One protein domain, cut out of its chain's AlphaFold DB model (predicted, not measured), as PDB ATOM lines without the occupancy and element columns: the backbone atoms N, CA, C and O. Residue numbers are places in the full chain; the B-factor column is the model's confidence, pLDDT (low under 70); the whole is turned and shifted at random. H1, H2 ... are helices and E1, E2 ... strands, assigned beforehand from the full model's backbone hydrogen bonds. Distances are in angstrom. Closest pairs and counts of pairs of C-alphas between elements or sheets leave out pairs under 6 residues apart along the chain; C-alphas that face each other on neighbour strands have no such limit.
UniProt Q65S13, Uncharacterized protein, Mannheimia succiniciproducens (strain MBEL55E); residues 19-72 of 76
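This is residues 19 to 72 of the 76 residues of an uncharacterized protein of Mannheimia succiniciproducens (strain MBEL55E) (UniProt Q65S13). A narrow three-stranded sheet has helix H1 packed on one face at one end of a rod, while the loop of residues 45 to 57 and H2 make the other end. The printed part has 54 residues, with E1, H1, E2, H2, E3 in turn; the sheet, order E1 E2 E3, is mixed, as is the class, helices and strands. It is loose, radius of gyration of the C-alphas 13.0 A, spanning 37 by 18 by 13 A.

E1, residues 20 to 22, begins at C-alpha 20 (142.736, 158.988, 94.448). H1 is residues 27 to 35, 12.4 A; E2, 39 to 44, 15.2 A; H2, 58 to 63. E3, 67 to 71, 12.1 A, ends at C-alpha 71 (141.765, 153.883, 84.506).

E1 and E2 are parallel at 20 degrees, N 21 to O 39 2.9 A. With H1 between them they form a strand-helix-strand unit, its crossover right-handed. E2 and E3 are antiparallel at 141 degrees, N 44 to O 67 2.8 A. H1 is on the sheet at a height of 9.2 A; its closest C-alphas to E2 are Cys 34 and Phe 40, 6.7 A. H2 is not on it. In H1 and H2 every O i to N i+4 pair is within hydrogen-bond range.

The C-alphas farthest apart, Lys 36 and Glu 50, are 37.6 A apart. The printed part has no cut; E2 to H2 is a long link. No printed residue is under 70 in pLDDT.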
ATOM      1  N   ASP A  19     146.544 157.167  96.973       97.50
ATOM      2  CA  ASP A  19     145.841 158.401  96.614       97.50
ATOM      3  C   ASP A  19     144.807 158.151  95.509       97.50
ATOM      4  O   ASP A  19     144.948 157.258  94.666       97.50
ATOM      5  N   VAL A  20     143.758 158.974  95.497       97.56
ATOM      6  CA  VAL A  20     142.736 158.988  94.448       97.56
ATOM      7  C   VAL A  20     142.795 160.328  93.733       97.56
ATOM      8  O   VAL A  20     142.602 161.377  94.342       97.56
ATOM      9  N   VAL A  21     143.029 160.285  92.426       97.44
ATOM     10  CA  VAL A  21     143.080 161.467  91.568       97.44
ATOM     11  C   VAL A  21     141.921 161.404  90.589       97.44
ATOM     12  O   VAL A  21     141.797 160.437  89.842       97.44
ATOM     13  N   ILE A  22     141.080 162.439  90.584       97.62
ATOM     14  CA  ILE A  22     139.948 162.562  89.662       97.62
ATOM     15  C   ILE A  22     140.111 163.828  88.840       97.62
ATOM     16  O   ILE A  22     140.231 164.915  89.401       97.62
ATOM     17  N   GLY A  23     140.065 163.697  87.518       95.56
ATOM     18  CA  GLY A  23     140.035 164.845  86.620       95.56
ATOM     19  C   GLY A  23     140.906 164.657  85.394       95.56
ATOM     20  O   GLY A  23     141.360 163.561  85.085       95.56
ATOM     21  N   THR A  24     141.125 165.752  84.674       94.62
ATOM     22  CA  THR A  24     141.856 165.721  83.413       94.62
ATOM     23  C   THR A  24     143.358 165.830  83.625       94.62
ATOM     24  O   THR A  24     143.835 166.858  84.103       94.62
ATOM     25  N   LEU A  25     144.107 164.808  83.210       95.62
ATOM     26  CA  LEU A  25     145.568 164.819  83.204       95.62
ATOM     27  C   LEU A  25     146.111 164.532  81.801       95.62
ATOM     28  O   LEU A  25     145.548 163.698  81.088       95.62
ATOM     29  N   PRO A  26     147.242 165.149  81.409       95.88
ATOM     30  CA  PRO A  26     148.043 164.645  80.305       95.88
ATOM     31  C   PRO A  26     148.346 163.153  80.503       95.88
ATOM     32  O   PRO A  26     148.717 162.732  81.599       95.88
ATOM     33  N   ILE A  27     148.239 162.361  79.434       96.81
ATOM     34  CA  ILE A  27     148.326 160.889  79.498       96.81
ATOM     35  C   ILE A  27     149.618 160.385  80.163       96.81
ATOM     36  O   ILE A  27     149.606 159.392  80.885       96.81
ATOM     37  N   HIS A  28     150.732 161.096  79.972       96.38
ATOM     38  CA  HIS A  28     152.011 160.733  80.575       96.38
ATOM     39  C   HIS A  28     152.022 160.945  82.096       96.38
ATOM     40  O   HIS A  28     152.625 160.135  82.788       96.38
ATOM     41  N   LEU A  29     151.319 161.959  82.616       96.81
ATOM     42  CA  LEU A  29     151.178 162.182  84.059       96.81
ATOM     43  C   LEU A  29     150.224 161.170  84.689       96.81
ATOM     44  O   LEU A  29     150.494 160.684  85.781       96.81
ATOM     45  N   ALA A  30     149.140 160.817  83.986       97.69
ATOM     46  CA  ALA A  30     148.253 159.733  84.404       97.69
ATOM     47  C   ALA A  30     149.035 158.416  84.555       97.69
ATOM     48  O   ALA A  30     148.901 157.730  85.567       97.69
ATOM     49  N   ALA A  31     149.918 158.105  83.598       97.88
ATOM     50  CA  ALA A  31     150.807 156.951  83.698       97.88
ATOM     51  C   ALA A  31     151.746 157.034  84.913       97.88
ATOM     52  O   ALA A  31     151.897 156.055  85.644       97.88
ATOM     53  N   ASP A  32     152.345 158.204  85.153       97.50
ATOM     54  CA  ASP A  32     153.280 158.407  86.262       97.50
ATOM     55  C   ASP A  32     152.591 158.218  87.630       97.50
ATOM     56  O   ASP A  32     153.143 157.552  88.507       97.50
ATOM     57  N   ILE A  33     151.367 158.728  87.824       97.75
ATOM     58  CA  ILE A  33     150.630 158.531  89.089       97.75
ATOM     59  C   ILE A  33     150.118 157.092  89.254       97.75
ATOM     60  O   ILE A  33     150.152 156.559  90.365       97.75
ATOM     61  N   CYS A  34     149.712 156.426  88.165       97.81
ATOM     62  CA  CYS A  34     149.329 155.013  88.198       97.81
ATOM     63  C   CYS A  34     150.523 154.131  88.584       97.81
ATOM     64  O   CYS A  34     150.375 153.210  89.389       97.81
ATOM     65  N   GLN A  35     151.722 154.439  88.077       97.44
ATOM     66  CA  GLN A  35     152.954 153.745  88.454       97.44
ATOM     67  C   GLN A  35     153.288 153.913  89.945       97.44
ATOM     68  O   GLN A  35     153.808 152.985  90.562       97.44
ATOM     69  N   LYS A  36     152.946 155.061  90.547       97.56
ATOM     70  CA  LYS A  36     153.093 155.310  91.992       97.56
ATOM     71  C   LYS A  36     152.062 154.584  92.864       97.56
ATOM     72  O   LYS A  36     152.173 154.632  94.086       97.56
ATOM     73  N   GLY A  37     151.080 153.908  92.263       97.81
ATOM     74  CA  GLY A  37     150.020 153.201  92.984       97.81
ATOM     75  C   GLY A  37     148.816 154.070  93.348       97.81
ATOM     76  O   GLY A  37     147.997 153.652  94.168       97.81
ATOM     77  N   ALA A  38     148.685 155.262  92.761       97.94
ATOM     78  CA  ALA A  38     147.466 156.053  92.879       97.94
ATOM     79  C   ALA A  38     146.376 155.530  91.932       97.94
ATOM     80  O   ALA A  38     146.651 154.984  90.859       97.94
ATOM     81  N   LYS A  39     145.115 155.722  92.321       97.81
ATOM     82  CA  LYS A  39     143.949 155.418  91.489       97.81
ATOM     83  C   LYS A  39     143.585 156.649  90.678       97.81
ATOM     84  O   LYS A  39     143.272 157.693  91.246       97.81
ATOM     85  N   PHE A  40     143.588 156.509  89.361       98.12
ATOM     86  CA  PHE A  40     143.193 157.575  88.458       98.12
ATOM     87  C   PHE A  40     141.753 157.369  87.990       98.12
ATOM     88  O   PHE A  40     141.406 156.293  87.506       98.12
ATOM     89  N   TYR A  41     140.932 158.405  88.132       98.06
ATOM     90  CA  TYR A  41     139.578 158.461  87.607       98.06
ATOM     91  C   TYR A  41     139.437 159.610  86.610       98.06
ATOM     92  O   TYR A  41     139.918 160.722  86.843       98.06
ATOM     93  N   PHE A  42     138.725 159.357  85.519       97.75
ATOM     94  CA  PHE A  42     138.508 160.328  84.451       97.75
ATOM     95  C   PHE A  42     137.049 160.299  83.989       97.75
ATOM     96  O   PHE A  42     136.349 159.304  84.184       97.75
ATOM     97  N   LEU A  43     136.588 161.403  83.397       96.62
ATOM     98  CA  LEU A  43     135.268 161.475  82.777       96.62
ATOM     99  C   LEU A  43     135.273 160.730  81.439       96.62
ATOM    100  O   LEU A  43     135.791 161.229  80.440       96.62
ATOM    101  N   SER A  44     134.655 159.560  81.416       95.62
ATOM    102  CA  SER A  44     134.369 158.817  80.198       95.62
ATOM    103  C   SER A  44     133.093 159.334  79.559       95.62
ATOM    104  O   SER A  44     132.042 159.403  80.194       95.62
ATOM    105  N   VAL A  45     133.173 159.684  78.280       94.81
ATOM    106  CA  VAL A  45     132.018 160.102  77.488       94.81
ATOM    107  C   VAL A  45     132.189 159.654  76.041       94.81
ATOM    108  O   VAL A  45     133.240 159.847  75.426       94.81
ATOM    109  N   ASN A  46     131.138 159.056  75.480       91.56
ATOM    110  CA  ASN A  46     131.108 158.632  74.084       91.56
ATOM    111  C   ASN A  46     130.640 159.786  73.192       91.56
ATOM    112  O   ASN A  46     129.476 159.861  72.794       91.56
ATOM    113  N   VAL A  47     131.572 160.686  72.868       92.56
ATOM    114  CA  VAL A  47     131.291 161.850  72.017       92.56
ATOM    115  C   VAL A  47     131.003 161.403  70.582       92.56
ATOM    116  O   VAL A  47     131.861 160.819  69.904       92.56
ATOM    117  N   ARG A  48     129.791 161.710  70.103       91.81
ATOM    118  CA  ARG A  48     129.362 161.439  68.722       91.81
ATOM    119  C   ARG A  48     130.233 162.202  67.726       91.81
ATOM    120  O   ARG A  48     130.758 163.267  68.047       91.81
ATOM    121  N   ALA A  49     130.402 161.663  66.520       94.00
ATOM    122  CA  ALA A  49     131.342 162.201  65.534       94.00
ATOM    123  C   ALA A  49     131.056 163.668  65.178       94.00
ATOM    124  O   ALA A  49     131.987 164.459  65.043       94.00
ATOM    125  N   GLU A  50     129.778 164.031  65.109       94.19
ATOM    126  CA  GLU A  50     129.282 165.358  64.741       94.19
ATOM    127  C   GLU A  50     129.512 166.400  65.846       94.19
ATOM    128  O   GLU A  50     129.456 167.597  65.585       94.19
ATOM    129  N   GLN A  51     129.768 165.948  67.077       92.69
ATOM    130  CA  GLN A  51     129.949 166.785  68.269       92.69
ATOM    131  C   GLN A  51     131.424 166.891  68.694       92.69
ATOM    132  O   GLN A  51     131.752 167.468  69.731       92.69
ATOM    133  N   ARG A  52     132.347 166.298  67.930       93.44
ATOM    134  CA  ARG A  52     133.782 166.394  68.218       93.44
ATOM    135  C   ARG A  52     134.287 167.799  67.908       93.44
ATOM    136  O   ARG A  52     133.913 168.396  66.906       93.44
ATOM    137  N   GLY A  53     135.187 168.301  68.751       93.25
ATOM    138  CA  GLY A  53     135.756 169.646  68.603       93.25
ATOM    139  C   GLY A  53     134.835 170.774  69.073       93.25
ATOM    140  O   GLY A  53     135.199 171.938  68.941       93.25
ATOM    141  N   THR A  54     133.674 170.444  69.644       94.12
ATOM    142  CA  THR A  54     132.761 171.403  70.273       94.12
ATOM    143  C   THR A  54     132.671 171.150  71.771       94.12
ATOM    144  O   THR A  54     132.784 170.008  72.218       94.12
ATOM    145  N   GLU A  55     132.447 172.207  72.545       95.25
ATOM    146  CA  GLU A  55     132.161 172.090  73.974       95.25
ATOM    147  C   GLU A  55     130.745 171.531  74.184       95.25
ATOM    148  O   GLU A  55     129.797 171.977  73.537       95.25
ATOM    149  N   LEU A  56     130.617 170.526  75.056       95.06
ATOM    150  CA  LEU A  56     129.341 169.894  75.396       95.06
ATOM    151  C   LEU A  56     128.776 170.497  76.683       95.06
ATOM    152  O   LEU A  56     129.514 170.701  77.647       95.06
ATOM    153  N   THR A  57     127.463 170.723  76.727       95.88
ATOM    154  CA  THR A  57     126.781 171.131  77.965       95.88
ATOM    155  C   THR A  57     126.652 169.959  78.939       95.88
ATOM    156  O   THR A  57     126.763 168.789  78.565       95.88
ATOM    157  N   CYS A  58     126.357 170.262  80.205       95.50
ATOM    158  CA  CYS A  58     126.072 169.238  81.207       95.50
ATOM    159  C   CYS A  58     124.906 168.328  80.794       95.50
ATOM    160  O   CYS A  58     125.001 167.118  80.992       95.50
ATOM    161  N   GLU A  59     123.834 168.868  80.195       96.19
ATOM    162  CA  GLU A  59     122.727 168.024  79.724       96.19
ATOM    163  C   GLU A  59     123.193 167.066  78.628       96.19
ATOM    164  O   GLU A  59     122.906 165.875  78.697       96.19
ATOM    165  N   GLN A  60     123.984 167.551  77.666       95.50
ATOM    166  CA  GLN A  60     124.503 166.719  76.579       95.50
ATOM    167  C   GLN A  60     125.429 165.609  77.087       95.50
ATOM    168  O   GLN A  60     125.368 164.485  76.589       95.50
ATOM    169  N   LEU A  61     126.270 165.895  78.085       95.94
ATOM    170  CA  LEU A  61     127.118 164.886  78.728       95.94
ATOM    171  C   LEU A  61     126.273 163.793  79.400       95.94
ATOM    172  O   LEU A  61     126.550 162.603  79.227       95.94
ATOM    173  N   VAL A  62     125.211 164.185  80.111       94.88
ATOM    174  CA  VAL A  62     124.274 163.252  80.756       94.88
ATOM    175  C   VAL A  62     123.509 162.424  79.720       94.88
ATOM    176  O   VAL A  62     123.413 161.208  79.866       94.88
ATOM    177  N   GLU A  63     123.022 163.040  78.640       94.56
ATOM    178  CA  GLU A  63     122.357 162.348  77.525       94.56
ATOM    179  C   GLU A  63     123.274 161.342  76.816       94.56
ATOM    180  O   GLU A  63     122.811 160.316  76.315       94.56
ATOM    181  N   GLN A  64     124.581 161.616  76.777       94.50
ATOM    182  CA  GLN A  64     125.598 160.700  76.253       94.50
ATOM    183  C   GLN A  64     126.035 159.628  77.264       94.50
ATOM    184  O   GLN A  64     126.908 158.818  76.946       94.50
ATOM    185  N   GLY A  65     125.434 159.594  78.457       94.62
ATOM    186  CA  GLY A  65     125.714 158.590  79.479       94.62
ATOM    187  C   GLY A  65     127.121 158.700  80.057       94.62
ATOM    188  O   GLY A  65     127.751 157.672  80.300       94.62
ATOM    189  N   CYS A  66     127.636 159.922  80.237       96.81
ATOM    190  CA  CYS A  66     128.967 160.110  80.801       96.81
ATOM    191  C   CYS A  66     129.090 159.493  82.204       96.81
ATOM    192  O   CYS A  66     128.156 159.539  83.011       96.81
ATOM    193  N   SER A  67     130.269 158.968  82.519       96.81
ATOM    194  CA  SER A  67     130.568 158.332  83.801       96.81
ATOM    195  C   SER A  67     131.971 158.703  84.272       96.81
ATOM    196  O   SER A  67     132.860 159.009  83.480       96.81
ATOM    197  N   ILE A  68     132.180 158.696  85.588       96.81
ATOM    198  CA  ILE A  68     133.526 158.752  86.161       96.81
ATOM    199  C   ILE A  68     134.017 157.317  86.310       96.81
ATOM    200  O   ILE A  68     133.432 156.538  87.065       96.81
ATOM    201  N   GLU A  69     135.092 156.974  85.608       97.56
ATOM    202  CA  GLU A  69     135.615 155.608  85.541       97.56
ATOM    203  C   GLU A  69     137.072 155.555  85.978       97.56
ATOM    204  O   GLU A  69     137.822 156.512  85.788       97.56
ATOM    205  N   ALA A  70     137.463 154.432  86.582       97.62
ATOM    206  CA  ALA A  70     138.846 154.185  86.960       97.62
ATOM    207  C   ALA A  70     139.648 153.702  85.747       97.62
ATOM    208  O   ALA A  70     139.234 152.773  85.055       97.62
ATOM    209  N   PHE A  71     140.832 154.273  85.555       98.06
ATOM    210  CA  PHE A  71     141.765 153.883  84.506       98.06
ATOM    211  C   PHE A  71     143.119 153.503  85.095       98.06
ATOM    212  O   PHE A  71     143.588 154.096  86.068       98.06
ATOM    213  N   TYR A  72     143.772 152.535  84.455       97.62
ATOM    214  CA  TYR A  72     145.186 152.250  84.662       97.62
ATOM    215  C   TYR A  72     145.936 152.550  83.369       97.62
ATOM    216  O   TYR A  72     145.670 151.935  82.337       97.62
TER     217      TYR A  72